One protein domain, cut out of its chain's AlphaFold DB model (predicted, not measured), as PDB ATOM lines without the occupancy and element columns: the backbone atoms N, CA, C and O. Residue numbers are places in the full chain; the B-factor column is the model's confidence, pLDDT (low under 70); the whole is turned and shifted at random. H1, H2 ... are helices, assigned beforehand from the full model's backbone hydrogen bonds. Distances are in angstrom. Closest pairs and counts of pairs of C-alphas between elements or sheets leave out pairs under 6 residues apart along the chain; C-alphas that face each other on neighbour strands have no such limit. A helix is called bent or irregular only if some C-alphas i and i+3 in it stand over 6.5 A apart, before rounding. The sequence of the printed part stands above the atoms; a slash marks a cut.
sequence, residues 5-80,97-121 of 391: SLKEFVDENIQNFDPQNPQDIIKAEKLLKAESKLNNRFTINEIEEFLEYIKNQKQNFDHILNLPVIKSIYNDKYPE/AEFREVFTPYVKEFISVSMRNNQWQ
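What this domain is: This is residues 5 to 80 and 97 to 121 of the 391 residues of an uncharacterized protein of Chryseobacterium sp (UniProt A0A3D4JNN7). Two loosely joined lobes of helices make this model: in one, H2 and H3 form a helical hairpin with H1 set crosswise on H2; in the other, short H5 crosses the long, kinked H6, with tiny H4 near H5. The printed part has 101 residues with six named helices, H1 to H6 in that order, and no named strand: all helix. It is only just compact, close to loose, with a radius of gyration of the C-alphas of 14.9 A and spans of 45 by 33 by 22 A.

How they stand to each other: Start at H1, residues 5 to 13, which touches residues 28 to 32 alone of H2, residues 22 to 39; the closest C-alphas, of Val 10 and Ala 28, are 6.2 A apart. Their lines are only just about perpendicular, at 73 degrees. Next, H2 and H3, residues 44 to 56, touch as a hairpin, opposite ways at a shallow tilt of 19 degrees, closest at C-alphas 32 and 47, 6.7 A. H4, residues 62 to 65, is close but not clearly touching to H5, residues 68 to 74, closest at C-alphas 65 and 71, 5.7 A. H5 touches residues 106 to 110 alone of H6, residues 97 to 116, about perpendicular at 81 degrees; C-alphas 74 and 106 are closest, 6.1 A. H1 and H5 are close but not clearly touching, closest at C-alphas 5 and 74, 6.6 A; H6 is apart from H1, H2 and H3. Every O i to N i+4 pair is within hydrogen-bond range in H1, H2, H3 and H5, and 14 of 16 in H6; H4 is too short for one.

Where its parts are: Find C-alpha 5 at (36.496, 40.710, 43.419), where H1 begins. H2 runs 25.6 A, H3 18.3 A. H6 runs 27.9 A to C-alpha 116 at (26.373, 59.435, 34.870); it is irregular, with C-alphas 102 and 105 7.4 A apart, and has a kink of 55 degrees near residue 104.

The domain as a whole: The farthest C-alphas, of Gln 23 and Asn 118, are 45.8 A apart. Residues 81 to 96 are not printed; C-alphas 80 and 97 stand 27.8 A apart across the cut. Of the links printed whole, none is long. Residues 58 to 59 and 78 to 80 have pLDDT under 70.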
ATOM      1  N   SER A   5      35.047  40.457  43.471       82.25
ATOM      2  CA  SER A   5      36.496  40.710  43.419       82.25
ATOM      3  C   SER A   5      37.274  39.952  44.512       82.25
ATOM      4  O   SER A   5      38.462  39.676  44.343       82.25
ATOM      5  N   LEU A   6      36.604  39.536  45.600       85.25
ATOM      6  CA  LEU A   6      37.179  38.637  46.611       85.25
ATOM      7  C   LEU A   6      37.537  37.274  46.011       85.25
ATOM      8  O   LEU A   6      38.516  36.662  46.432       85.25
ATOM      9  N   LYS A   7      36.774  36.819  45.012       84.25
ATOM     10  CA  LYS A   7      37.024  35.554  44.321       84.25
ATOM     11  C   LYS A   7      38.305  35.598  43.510       84.25
ATOM     12  O   LYS A   7      39.154  34.739  43.695       84.25
ATOM     13  N   GLU A   8      38.481  36.644  42.706       82.69
ATOM     14  CA  GLU A   8      39.721  36.849  41.951       82.69
ATOM     15  C   GLU A   8      40.937  36.878  42.887       82.69
ATOM     16  O   GLU A   8      41.933  36.211  42.628       82.69
ATOM     17  N   PHE A   9      40.829  37.561  44.031       86.69
ATOM     18  CA  PHE A   9      41.909  37.587  45.016       86.69
ATOM     19  C   PHE A   9      42.200  36.208  45.632       86.69
ATOM     20  O   PHE A   9      43.365  35.869  45.849       86.69
ATOM     21  N   VAL A  10      41.173  35.404  45.920       87.69
ATOM     22  CA  VAL A  10      41.349  34.028  46.413       87.69
ATOM     23  C   VAL A  10      42.016  33.155  45.351       87.69
ATOM     24  O   VAL A  10      43.001  32.491  45.669       87.69
ATOM     25  N   ASP A  11      41.549  33.202  44.106       84.88
ATOM     26  CA  ASP A  11      42.069  32.382  43.006       84.88
ATOM     27  C   ASP A  11      43.530  32.730  42.661       84.88
ATOM     28  O   ASP A  11      44.326  31.851  42.330       84.88
ATOM     29  N   GLU A  12      43.919  34.004  42.794       86.81
ATOM     30  CA  GLU A  12      45.300  34.464  42.593       86.81
ATOM     31  C   GLU A  12      46.274  33.966  43.676       86.81
ATOM     32  O   GLU A  12      47.470  33.821  43.414       86.81
ATOM     33  N   ASN A  13      45.786  33.704  44.893       87.88
ATOM     34  CA  ASN A  13      46.630  33.445  46.067       87.88
ATOM     35  C   ASN A  13      46.505  32.021  46.630       87.88
ATOM     36  O   ASN A  13      47.376  31.577  47.382       87.88
ATOM     37  N   ILE A  14      45.446  31.288  46.282       87.12
ATOM     38  CA  ILE A  14      45.205  29.909  46.707       87.12
ATOM     39  C   ILE A  14      45.119  29.027  45.463       87.12
ATOM     40  O   ILE A  14      44.104  28.975  44.776       87.12
ATOM     41  N   GLN A  15      46.196  28.285  45.189       83.06
ATOM     42  CA  GLN A  15      46.214  27.325  44.086       83.06
ATOM     43  C   GLN A  15      45.148  26.240  44.281       83.06
ATOM     44  O   GLN A  15      45.129  25.576  45.317       83.06
ATOM     45  N   ASN A  16      44.335  26.017  43.243       81.00
ATOM     46  CA  ASN A  16      43.278  25.001  43.201       81.00
ATOM     47  C   ASN A  16      42.282  25.112  44.368       81.00
ATOM     48  O   ASN A  16      41.950  24.100  44.984       81.00
ATOM     49  N   PHE A  17      41.839  26.330  44.691       83.25
ATOM     50  CA  PHE A  17      40.819  26.559  45.711       83.25
ATOM     51  C   PHE A  17      39.559  25.717  45.437       83.25
ATOM     52  O   PHE A  17      38.914  25.875  44.401       83.25
ATOM     53  N   ASP A  18      39.211  24.826  46.373       82.19
ATOM     54  CA  ASP A  18      37.983  24.033  46.321       82.19
ATOM     55  C   ASP A  18      36.985  24.526  47.386       82.19
ATOM     56  O   ASP A  18      37.204  24.316  48.585       82.19
ATOM     57  N   PRO A  19      35.859  25.144  46.988       77.62
ATOM     58  CA  PRO A  19      34.848  25.625  47.922       77.62
ATOM     59  C   PRO A  19      34.097  24.503  48.657       77.62
ATOM     60  O   PRO A  19      33.409  24.781  49.635       77.62
ATOM     61  N   GLN A  20      34.228  23.240  48.239       81.81
ATOM     62  CA  GLN A  20      33.698  22.087  48.976       81.81
ATOM     63  C   GLN A  20      34.662  21.588  50.063       81.81
ATOM     64  O   GLN A  20      34.259  20.812  50.933       81.81
ATOM     65  N   ASN A  21      35.921  22.042  50.059       85.12
ATOM     66  CA  ASN A  21      36.926  21.676  51.048       85.12
ATOM     67  C   ASN A  21      36.926  22.666  52.233       85.12
ATOM     68  O   ASN A  21      37.367  23.812  52.089       85.12
ATOM     69  N   PRO A  22      36.541  22.242  53.455       85.25
ATOM     70  CA  PRO A  22      36.509  23.129  54.620       85.25
ATOM     71  C   PRO A  22      37.864  23.764  54.955       85.25
ATOM     72  O   PRO A  22      37.910  24.866  55.497       85.25
ATOM     73  N   GLN A  23      38.979  23.090  54.643       87.69
ATOM     74  CA  GLN A  23      40.316  23.635  54.889       87.69
ATOM     75  C   GLN A  23      40.636  24.807  53.963       87.69
ATOM     76  O   GLN A  23      41.286  25.759  54.395       87.69
ATOM     77  N   ASP A  24      40.170  24.763  52.718       85.62
ATOM     78  CA  ASP A  24      40.422  25.835  51.762       85.62
ATOM     79  C   ASP A  24      39.542  27.051  52.064       85.62
ATOM     80  O   ASP A  24      40.052  28.170  52.033       85.62
ATOM     81  N   ILE A  25      38.302  26.851  52.530       86.81
ATOM     82  CA  ILE A  25      37.471  27.935  53.091       86.81
ATOM     83  C   ILE A  25      38.185  28.627  54.263       86.81
ATOM     84  O   ILE A  25      38.272  29.854  54.294       86.81
ATOM     85  N   ILE A  26      38.754  27.865  55.209       88.06
ATOM     86  CA  ILE A  26      39.486  28.436  56.356       88.06
ATOM     87  C   ILE A  26      40.736  29.205  55.894       88.06
ATOM     88  O   ILE A  26      41.076  30.241  56.473       88.06
ATOM     89  N   LYS A  27      41.446  28.716  54.868       90.25
ATOM     90  CA  LYS A  27      42.593  29.433  54.287       90.25
ATOM     91  C   LYS A  27      42.154  30.737  53.624       90.25
ATOM     92  O   LYS A  27      42.775  31.763  53.896       90.25
ATOM     93  N   ALA A  28      41.091  30.708  52.819       89.69
ATOM     94  CA  ALA A  28      40.528  31.890  52.174       89.69
ATOM     95  C   ALA A  28      40.082  32.927  53.211       89.69
ATOM     96  O   ALA A  28      40.458  34.090  53.109       89.69
ATOM     97  N   GLU A  29      39.389  32.509  54.274       91.00
ATOM     98  CA  GLU A  29      38.989  33.399  55.368       91.00
ATOM     99  C   GLU A  29      40.190  34.084  56.028       91.00
ATOM    100  O   GLU A  29      40.196  35.304  56.207       91.00
ATOM    101  N   LYS A  30      41.232  33.318  56.377       91.94
ATOM    102  CA  LYS A  30      42.447  33.869  56.993       91.94
ATOM    103  C   LYS A  30      43.165  34.841  56.063       91.94
ATOM    104  O   LYS A  30      43.601  35.894  56.525       91.94
ATOM    105  N   LEU A  31      43.274  34.490  54.783       92.56
ATOM    106  CA  LEU A  31      43.903  35.314  53.758       92.56
ATOM    107  C   LEU A  31      43.145  36.640  53.583       92.56
ATOM    108  O   LEU A  31      43.742  37.708  53.688       92.56
ATOM    109  N   LEU A  32      41.825  36.580  53.404       91.12
ATOM    110  CA  LEU A  32      40.970  37.751  53.218       91.12
ATOM    111  C   LEU A  32      40.942  38.653  54.460       91.12
ATOM    112  O   LEU A  32      41.051  39.873  54.340       91.12
ATOM    113  N   LYS A  33      40.867  38.080  55.670       91.00
ATOM    114  CA  LYS A  33      40.936  38.851  56.926       91.00
ATOM    115  C   LYS A  33      42.312  39.486  57.145       91.00
ATOM    116  O   LYS A  33      42.389  40.558  57.744       91.00
ATOM    117  N   ALA A  34      43.393  38.848  56.693       89.19
ATOM    118  CA  ALA A  34      44.725  39.448  56.725       89.19
ATOM    119  C   ALA A  34      44.824  40.629  55.748       89.19
ATOM    120  O   ALA A  34      45.263  41.704  56.149       89.19
ATOM    121  N   GLU A  35      44.334  40.464  54.518       88.19
ATOM    122  CA  GLU A  35      44.296  41.524  53.504       88.19
ATOM    123  C   GLU A  35      43.444  42.721  53.952       88.19
ATOM    124  O   GLU A  35      43.861  43.873  53.827       88.19
ATOM    125  N   SER A  36      42.286  42.454  54.567       89.44
ATOM    126  CA  SER A  36      41.427  43.474  55.177       89.44
ATOM    127  C   SER A  36      42.180  44.303  56.222       89.44
ATOM    128  O   SER A  36      42.100  45.524  56.201       89.44
ATOM    129  N   LYS A  37      42.980  43.669  57.091       88.38
ATOM    130  CA  LYS A  37      43.758  44.367  58.130       88.38
ATOM    131  C   LYS A  37      44.950  45.154  57.591       88.38
ATOM    132  O   LYS A  37      45.321  46.159  58.191       88.38
ATOM    133  N   LEU A  38      45.599  44.655  56.540       86.81
ATOM    134  CA  LEU A  38      46.839  45.235  56.020       86.81
ATOM    135  C   LEU A  38      46.571  46.372  55.036       86.81
ATOM    136  O   LEU A  38      47.206  47.418  55.130       86.81
ATOM    137  N   ASN A  39      45.622  46.173  54.123       86.00
ATOM    138  CA  ASN A  39      45.408  47.062  52.985       86.00
ATOM    139  C   ASN A  39      44.035  47.750  53.005       86.00
ATOM    140  O   ASN A  39      43.770  48.573  52.131       86.00
ATOM    141  N   ASN A  40      43.156  47.427  53.967       82.31
ATOM    142  CA  ASN A  40      41.770  47.919  54.042       82.31
ATOM    143  C   ASN A  40      40.993  47.763  52.721       82.31
ATOM    144  O   ASN A  40      40.044  48.498  52.456       82.31
ATOM    145  N   ARG A  41      41.406  46.809  51.876       81.81
ATOM    146  CA  ARG A  41      40.838  46.599  50.542       81.81
ATOM    147  C   ARG A  41      39.426  46.016  50.602       81.81
ATOM    148  O   ARG A  41      38.618  46.289  49.724       81.81
ATOM    149  N   PHE A  42      39.154  45.224  51.636       86.12
ATOM    150  CA  PHE A  42      37.896  44.517  51.855       86.12
ATOM    151  C   PHE A  42      37.425  44.724  53.294       86.12
ATOM    152  O   PHE A  42      38.243  44.790  54.217       86.12
ATOM    153  N   THR A  43      36.116  44.777  53.506       87.88
ATOM    154  CA  THR A  43      35.504  44.827  54.838       87.88
ATOM    155  C   THR A  43      35.224  43.423  55.376       87.88
ATOM    156  O   THR A  43      35.040  42.471  54.621       87.88
ATOM    157  N   ILE A  44      35.166  43.280  56.705       87.25
ATOM    158  CA  ILE A  44      34.864  41.989  57.352       87.25
ATOM    159  C   ILE A  44      33.490  41.465  56.913       87.25
ATOM    160  O   ILE A  44      33.369  40.283  56.609       87.25
ATOM    161  N   ASN A  45      32.495  42.349  56.805       87.06
ATOM    162  CA  ASN A  45      31.146  41.976  56.383       87.06
ATOM    163  C   ASN A  45      31.128  41.426  54.948       87.06
ATOM    164  O   ASN A  45      30.502  40.402  54.704       87.06
ATOM    165  N   GLU A  46      31.850  42.051  54.007       87.38
ATOM    166  CA  GLU A  46      31.956  41.539  52.630       87.38
ATOM    167  C   GLU A  46      32.598  40.150  52.583       87.38
ATOM    168  O   GLU A  46      32.173  39.301  51.802       87.38
ATOM    169  N   ILE A  47      33.611  39.914  53.423       88.44
ATOM    170  CA  ILE A  47      34.295  38.619  53.514       88.44
ATOM    171  C   ILE A  47      33.338  37.548  54.046       88.44
ATOM    172  O   ILE A  47      33.292  36.450  53.499       88.44
ATOM    173  N   GLU A  48      32.577  37.856  55.095       86.81
ATOM    174  CA  GLU A  48      31.608  36.925  55.682       86.81
ATOM    175  C   GLU A  48      30.477  36.600  54.698       86.81
ATOM    176  O   GLU A  48      30.226  35.419  54.452       86.81
ATOM    177  N   GLU A  49      29.887  37.614  54.052       86.00
ATOM    178  CA  GLU A  49      28.872  37.429  53.003       86.00
ATOM    179  C   GLU A  49      29.397  36.564  51.846       86.00
ATOM    180  O   GLU A  49      28.699  35.682  51.347       86.00
ATOM    181  N   PHE A  50      30.642  36.790  51.417       88.06
ATOM    182  CA  PHE A  50      31.269  36.046  50.328       88.06
ATOM    183  C   PHE A  50      31.559  34.584  50.683       88.06
ATOM    184  O   PHE A  50      31.281  33.689  49.884       88.06
ATOM    185  N   LEU A  51      32.101  34.319  51.874       86.75
ATOM    186  CA  LEU A  51      32.388  32.954  52.321       86.75
ATOM    187  C   LEU A  51      31.103  32.160  52.558       86.75
ATOM    188  O   LEU A  51      31.040  30.981  52.211       86.75
ATOM    189  N   GLU A  52      30.073  32.800  53.116       85.69
ATOM    190  CA  GLU A  52      28.753  32.192  53.265       85.69
ATOM    191  C   GLU A  52      28.139  31.871  51.898       85.69
ATOM    192  O   GLU A  52      27.659  30.755  51.683       85.69
ATOM    193  N   TYR A  53      28.232  32.803  50.947       84.56
ATOM    194  CA  TYR A  53      27.797  32.588  49.572       84.56
ATOM    195  C   TYR A  53      28.509  31.395  48.921       84.56
ATOM    196  O   TYR A  53      27.842  30.487  48.425       84.56
ATOM    197  N   ILE A  54      29.844  31.345  48.980       82.56
ATOM    198  CA  ILE A  54      30.640  30.249  48.409       82.56
ATOM    199  C   ILE A  54      30.279  28.897  49.028       82.56
ATOM    200  O   ILE A  54      30.188  27.897  48.322       82.56
ATOM    201  N   LYS A  55      30.074  28.859  50.346       81.50
ATOM    202  CA  LYS A  55      29.753  27.627  51.072       81.50
ATOM    203  C   LYS A  55      28.359  27.094  50.727       81.50
ATOM    204  O   LYS A  55      28.150  25.882  50.718       81.50
ATOM    205  N   ASN A  56      27.406  27.993  50.487       77.69
ATOM    206  CA  ASN A  56      26.000  27.647  50.292       77.69
ATOM    207  C   ASN A  56      25.625  27.434  48.818       77.69
ATOM    208  O   ASN A  56      24.631  26.760  48.530       77.69
ATOM    209  N   GLN A  57      26.395  27.981  47.877       71.69
ATOM    210  CA  GLN A  57      26.138  27.828  46.448       71.69
ATOM    211  C   GLN A  57      26.674  26.502  45.906       71.69
ATOM    212  O   GLN A  57      27.857  26.187  46.002       71.69
ATOM    213  N   LYS A  58      25.778  25.720  45.293       58.62
ATOM    214  CA  LYS A  58      26.130  24.467  44.607       58.62
ATOM    215  C   LYS A  58      26.662  24.688  43.189       58.62
ATOM    216  O   LYS A  58      27.359  23.815  42.678       58.62
ATOM    217  N   GLN A  59      26.299  25.798  42.543       64.75
ATOM    218  CA  GLN A  59      26.712  26.116  41.177       64.75
ATOM    219  C   GLN A  59      27.967  26.986  41.178       64.75
ATOM    220  O   GLN A  59      28.082  27.947  41.936       64.75
ATOM    221  N   ASN A  60      28.919  26.630  40.318       73.25
ATOM    222  CA  ASN A  60      30.143  27.386  40.130       73.25
ATOM    223  C   ASN A  60      30.039  28.256  38.869       73.25
ATOM    224  O   ASN A  60      30.216  27.765  37.754       73.25
ATOM    225  N   PHE A  61      29.822  29.561  39.055       85.06
ATOM    226  CA  PHE A  61      29.708  30.532  37.962       85.06
ATOM    227  C   PHE A  61      31.051  30.966  37.343       85.06
ATOM    228  O   PHE A  61      31.089  31.974  36.641       85.06
ATOM    229  N   ASP A  62      32.160  30.256  37.578       81.06
ATOM    230  CA  ASP A  62      33.498  30.626  37.076       81.06
ATOM    231  C   ASP A  62      33.520  30.972  35.592       81.06
ATOM    232  O   ASP A  62      34.101  31.973  35.178       81.06
ATOM    233  N   HIS A  63      32.874  30.159  34.765       84.31
ATOM    234  CA  HIS A  63      32.884  30.376  33.324       84.31
ATOM    235  C   HIS A  63      32.082  31.622  32.907       84.31
ATOM    236  O   HIS A  63      32.403  32.226  31.885       84.31
ATOM    237  N   ILE A  64      31.096  32.047  33.707       88.25
ATOM    238  CA  ILE A  64      30.346  33.296  33.510       88.25
ATOM    239  C   ILE A  64      31.152  34.491  34.035       88.25
ATOM    240  O   ILE A  64      31.308  35.490  33.332       88.25
ATOM    241  N   LEU A  65      31.711  34.384  35.243       87.38
ATOM    242  CA  LEU A  65      32.520  35.429  35.882       87.38
ATOM    243  C   LEU A  65      33.816  35.730  35.114       87.38
ATOM    244  O   LEU A  65      34.340  36.839  35.201       87.38
ATOM    245  N   ASN A  66      34.312  34.775  34.327       85.25
ATOM    246  CA  ASN A  66      35.470  34.955  33.455       85.25
ATOM    247  C   ASN A  66      35.137  35.594  32.097       85.25
ATOM    248  O   ASN A  66      36.052  35.910  31.331       85.25
ATOM    249  N   LEU A  67      33.857  35.830  31.776       85.94
ATOM    250  CA  LEU A  67      33.503  36.584  30.576       85.94
ATOM    251  C   LEU A  67      34.058  38.015  30.692       85.94
ATOM    252  O   LEU A  67      33.834  38.662  31.716       85.94
ATOM    253  N   PRO A  68      34.713  38.565  29.646       83.25
ATOM    254  CA  PRO A  68      35.429  39.837  29.747       83.25
ATOM    255  C   PRO A  68      34.594  40.983  30.326       83.25
ATOM    256  O   PRO A  68      35.064  41.719  31.187       83.25
ATOM    257  N   VAL A  69      33.340  41.119  29.890       83.19
ATOM    258  CA  VAL A  69      32.438  42.201  30.318       83.19
ATOM    259  C   VAL A  69      31.901  41.987  31.726       83.19
ATOM    260  O   VAL A  69      31.842  42.939  32.493       83.19
ATOM    261  N   ILE A  70      31.578  40.748  32.095       88.00
ATOM    262  CA  ILE A  70      31.140  40.414  33.455       88.00
ATOM    263  C   ILE A  70      32.275  40.701  34.440       88.00
ATOM    264  O   ILE A  70      32.067  41.427  35.410       88.00
ATOM    265  N   LYS A  71      33.494  40.249  34.110       86.06
ATOM    266  CA  LYS A  71      34.722  40.561  34.848       86.06
ATOM    267  C   LYS A  71      34.957  42.051  35.025       86.06
ATOM    268  O   LYS A  71      35.326  42.511  36.098       86.06
ATOM    269  N   SER A  72      34.718  42.806  33.966       83.56
ATOM    270  CA  SER A  72      34.866  44.258  33.969       83.56
ATOM    271  C   SER A  72      33.864  44.944  34.893       83.56
ATOM    272  O   SER A  72      34.233  45.864  35.615       83.56
ATOM    273  N   ILE A  73      32.615  44.476  34.887       86.56
ATOM    274  CA  ILE A  73      31.526  45.033  35.687       86.56
ATOM    275  C   ILE A  73      31.778  44.819  37.184       86.56
ATOM    276  O   ILE A  73      31.690  45.779  37.942       86.56
ATOM    277  N   TYR A  74      32.131  43.607  37.632       84.31
ATOM    278  CA  TYR A  74      32.328  43.388  39.074       84.31
ATOM    279  C   TYR A  74      33.650  43.921  39.627       84.31
ATOM    280  O   TYR A  74      33.778  44.075  40.839       84.31
ATOM    281  N   ASN A  75      34.617  44.223  38.759       81.12
ATOM    282  CA  ASN A  75      35.872  44.869  39.142       81.12
ATOM    283  C   ASN A  75      35.858  46.394  38.968       81.12
ATOM    284  O   ASN A  75      36.891  47.023  39.200       81.12
ATOM    285  N   ASP A  76      34.737  46.967  38.518       75.56
ATOM    286  CA  ASP A  76      34.590  48.390  38.180       75.56
ATOM    287  C   ASP A  76      35.688  48.898  37.215       75.56
ATOM    288  O   ASP A  76      36.230  49.998  37.325       75.56
ATOM    289  N   LYS A  77      36.065  48.050  36.249       76.94
ATOM    290  CA  LYS A  77      37.098  48.322  35.236       76.94
ATOM    291  C   LYS A  77      36.527  48.100  33.846       76.94
ATOM    292  O   LYS A  77      36.638  47.008  33.301       76.94
ATOM    293  N   TYR A  78      35.937  49.134  33.257       67.88
ATOM    294  CA  TYR A  78      35.276  49.041  31.953       67.88
ATOM    295  C   TYR A  78      36.286  49.115  30.793       67.88
ATOM    296  O   TYR A  78      36.911  50.159  30.598       67.88
ATOM    297  N   PRO A  79      36.470  48.049  29.996       58.66
ATOM    298  CA  PRO A  79      37.395  48.049  28.876       58.66
ATOM    299  C   PRO A  79      36.844  48.903  27.735       58.66
ATOM    300  O   PRO A  79      35.642  48.933  27.473       58.66
ATOM    301  N   GLU A  80      37.743  49.523  26.974       56.16
ATOM    302  CA  GLU A  80      37.383  50.368  25.828       56.16
ATOM    303  C   GLU A  80      36.723  49.588  24.667       56.16
ATOM    304  O   GLU A  80      36.129  50.187  23.770       56.16
ATOM    305  N   ALA A  97      19.552  32.089  35.093       89.06
ATOM    306  CA  ALA A  97      18.537  32.670  35.964       89.06
ATOM    307  C   ALA A  97      19.066  32.883  37.391       89.06
ATOM    308  O   ALA A  97      18.922  33.977  37.929       89.06
ATOM    309  N   GLU A  98      19.741  31.885  37.970       88.06
ATOM    310  CA  GLU A  98      20.382  32.022  39.285       88.06
ATOM    311  C   GLU A  98      21.468  33.111  39.276       88.06
ATOM    312  O   GLU A  98      21.530  33.940  40.186       88.06
ATOM    313  N   PHE A  99      22.289  33.162  38.222       90.50
ATOM    314  CA  PHE A  99      23.331  34.176  38.085       90.50
ATOM    315  C   PHE A  99      22.760  35.600  37.986       90.50
ATOM    316  O   PHE A  99      23.279  36.505  38.639       90.50
ATOM    317  N   ARG A 100      21.685  35.817  37.208       91.88
ATOM    318  CA  ARG A 100      21.027  37.132  37.050       91.88
ATOM    319  C   ARG A 100      20.629  37.731  38.394       91.88
ATOM    320  O   ARG A 100      20.903  38.904  38.637       91.88
ATOM    321  N   GLU A 101      20.015  36.939  39.266       86.75
ATOM    322  CA  GLU A 101      19.557  37.405  40.581       86.75
ATOM    323  C   GLU A 101      20.736  37.883  41.435       86.75
ATOM    324  O   GLU A 101      20.741  39.005  41.942       86.75
ATOM    325  N   VAL A 102      21.801  37.083  41.510       88.31
ATOM    326  CA  VAL A 102      22.985  37.421  42.311       88.31
ATOM    327  C   VAL A 102      23.767  38.599  41.714       88.31
ATOM    328  O   VAL A 102      24.324  39.421  42.445       88.31
ATOM    329  N   PHE A 103      23.807  38.709  40.384       91.19
ATOM    330  CA  PHE A 103      24.574  39.728  39.668       91.19
ATOM    331  C   PHE A 103      23.813  41.053  39.470       91.19
ATOM    332  O   PHE A 103      24.406  42.058  39.078       91.19
ATOM    333  N   THR A 104      22.517  41.098  39.791       93.25
ATOM    334  CA  THR A 104      21.653  42.283  39.631       93.25
ATOM    335  C   THR A 104      22.242  43.574  40.217       93.25
ATOM    336  O   THR A 104      22.250  44.582  39.501       93.25
ATOM    337  N   PRO A 105      22.785  43.599  41.453       91.38
ATOM    338  CA  PRO A 105      23.359  44.820  42.024       91.38
ATOM    339  C   PRO A 105      24.513  45.392  41.190       91.38
ATOM    340  O   PRO A 105      24.606  46.603  41.008       91.38
ATOM    341  N   TYR A 106      25.347  44.523  40.617       90.94
ATOM    342  CA  TYR A 106      26.463  44.924  39.763       90.94
ATOM    343  C   TYR A 106      26.006  45.524  38.441       90.94
ATOM    344  O   TYR A 106      26.555  46.527  37.991       90.94
ATOM    345  N   VAL A 107      24.984  44.926  37.824       93.31
ATOM    346  CA  VAL A 107      24.401  45.456  36.588       93.31
ATOM    347  C   VAL A 107      23.804  46.839  36.847       93.31
ATOM    348  O   VAL A 107      24.049  47.758  36.068       93.31
ATOM    349  N   LYS A 108      23.085  47.025  37.962       94.50
ATOM    350  CA  LYS A 108      22.529  48.330  38.362       94.50
ATOM    351  C   LYS A 108      23.605  49.393  38.574       94.50
ATOM    352  O   LYS A 108      23.444  50.520  38.095       94.50
ATOM    353  N   GLU A 109      24.703  49.045  39.240       91.88
ATOM    354  CA  GLU A 109      25.822  49.972  39.427       91.88
ATOM    355  C   GLU A 109      26.473  50.330  38.086       91.88
ATOM    356  O   GLU A 109      26.617  51.509  37.760       91.88
ATOM    357  N   PHE A 110      26.745  49.333  37.238       92.38
ATOM    358  CA  PHE A 110      27.270  49.545  35.889       92.38
ATOM    359  C   PHE A 110      26.391  50.484  35.053       92.38
ATOM    360  O   PHE A 110      26.912  51.396  34.399       92.38
ATOM    361  N   ILE A 111      25.067  50.294  35.081       93.94
ATOM    362  CA  ILE A 111      24.114  51.177  34.396       93.94
ATOM    363  C   ILE A 111      24.247  52.603  34.933       93.94
ATOM    364  O   ILE A 111      24.417  53.546  34.157       93.94
ATOM    365  N   SER A 112      24.210  52.756  36.257       93.69
ATOM    366  CA  SER A 112      24.246  54.054  36.936       93.69
ATOM    367  C   SER A 112      25.519  54.836  36.616       93.69
ATOM    368  O   SER A 112      25.455  56.016  36.252       93.69
ATOM    369  N   VAL A 113      26.677  54.180  36.707       90.94
ATOM    370  CA  VAL A 113      27.987  54.762  36.386       90.94
ATOM    371  C   VAL A 113      28.065  55.124  34.906       90.94
ATOM    372  O   VAL A 113      28.445  56.248  34.560       90.94
ATOM    373  N   SER A 114      27.640  54.216  34.024       91.31
ATOM    374  CA  SER A 114      27.670  54.450  32.579       91.31
ATOM    375  C   SER A 114      26.794  55.636  32.175       91.31
ATOM    376  O   SER A 114      27.217  56.462  31.366       91.31
ATOM    377  N   MET A 115      25.600  55.773  32.754       92.44
ATOM    378  CA  MET A 115      24.712  56.907  32.483       92.44
ATOM    379  C   MET A 115      25.250  58.227  33.028       92.44
ATOM    380  O   MET A 115      25.196  59.243  32.335       92.44
ATOM    381  N   ARG A 116      25.788  58.233  34.254       91.06
ATOM    382  CA  ARG A 116      26.373  59.435  34.870       91.06
ATOM    383  C   ARG A 116      27.529  59.986  34.037       91.06
ATOM    384  O   ARG A 116      27.640  61.194  33.862       91.06
ATOM    385  N   ASN A 117      28.336  59.086  33.482       90.25
ATOM    386  CA  ASN A 117      29.517  59.417  32.692       90.25
ATOM    387  C   ASN A 117      29.236  59.521  31.179       90.25
ATOM    388  O   ASN A 117      30.179  59.632  30.399       90.25
ATOM    389  N   ASN A 118      27.968  59.480  30.747       90.06
ATOM    390  CA  ASN A 118      27.564  59.502  29.332       90.06
ATOM    391  C   ASN A 118      28.249  58.414  28.471       90.06
ATOM    392  O   ASN A 118      28.494  58.592  27.276       90.06
ATOM    393  N   GLN A 119      28.560  57.257  29.060       90.50
ATOM    394  CA  GLN A 119      29.171  56.109  28.388       90.50
ATOM    395  C   GLN A 119      28.124  55.274  27.631       90.50
ATOM    396  O   GLN A 119      28.065  54.050  27.746       90.50
ATOM    397  N   TRP A 120      27.307  55.928  26.799       92.31
ATOM    398  CA  TRP A 120      26.202  55.304  26.052       92.31
ATOM    399  C   TRP A 120      26.647  54.108  25.214       92.31
ATOM    400  O   TRP A 120      25.916  53.139  25.051       92.31
ATOM    401  N   GLN A 121      27.876  54.151  24.700       90.25
ATOM    402  CA  GLN A 121      28.434  53.068  23.901       90.25
ATOM    403  C   GLN A 121      28.579  51.757  24.688       90.25
ATOM    404  O   GLN A 121      28.376  50.690  24.110       90.25
TER     405      GLN A 121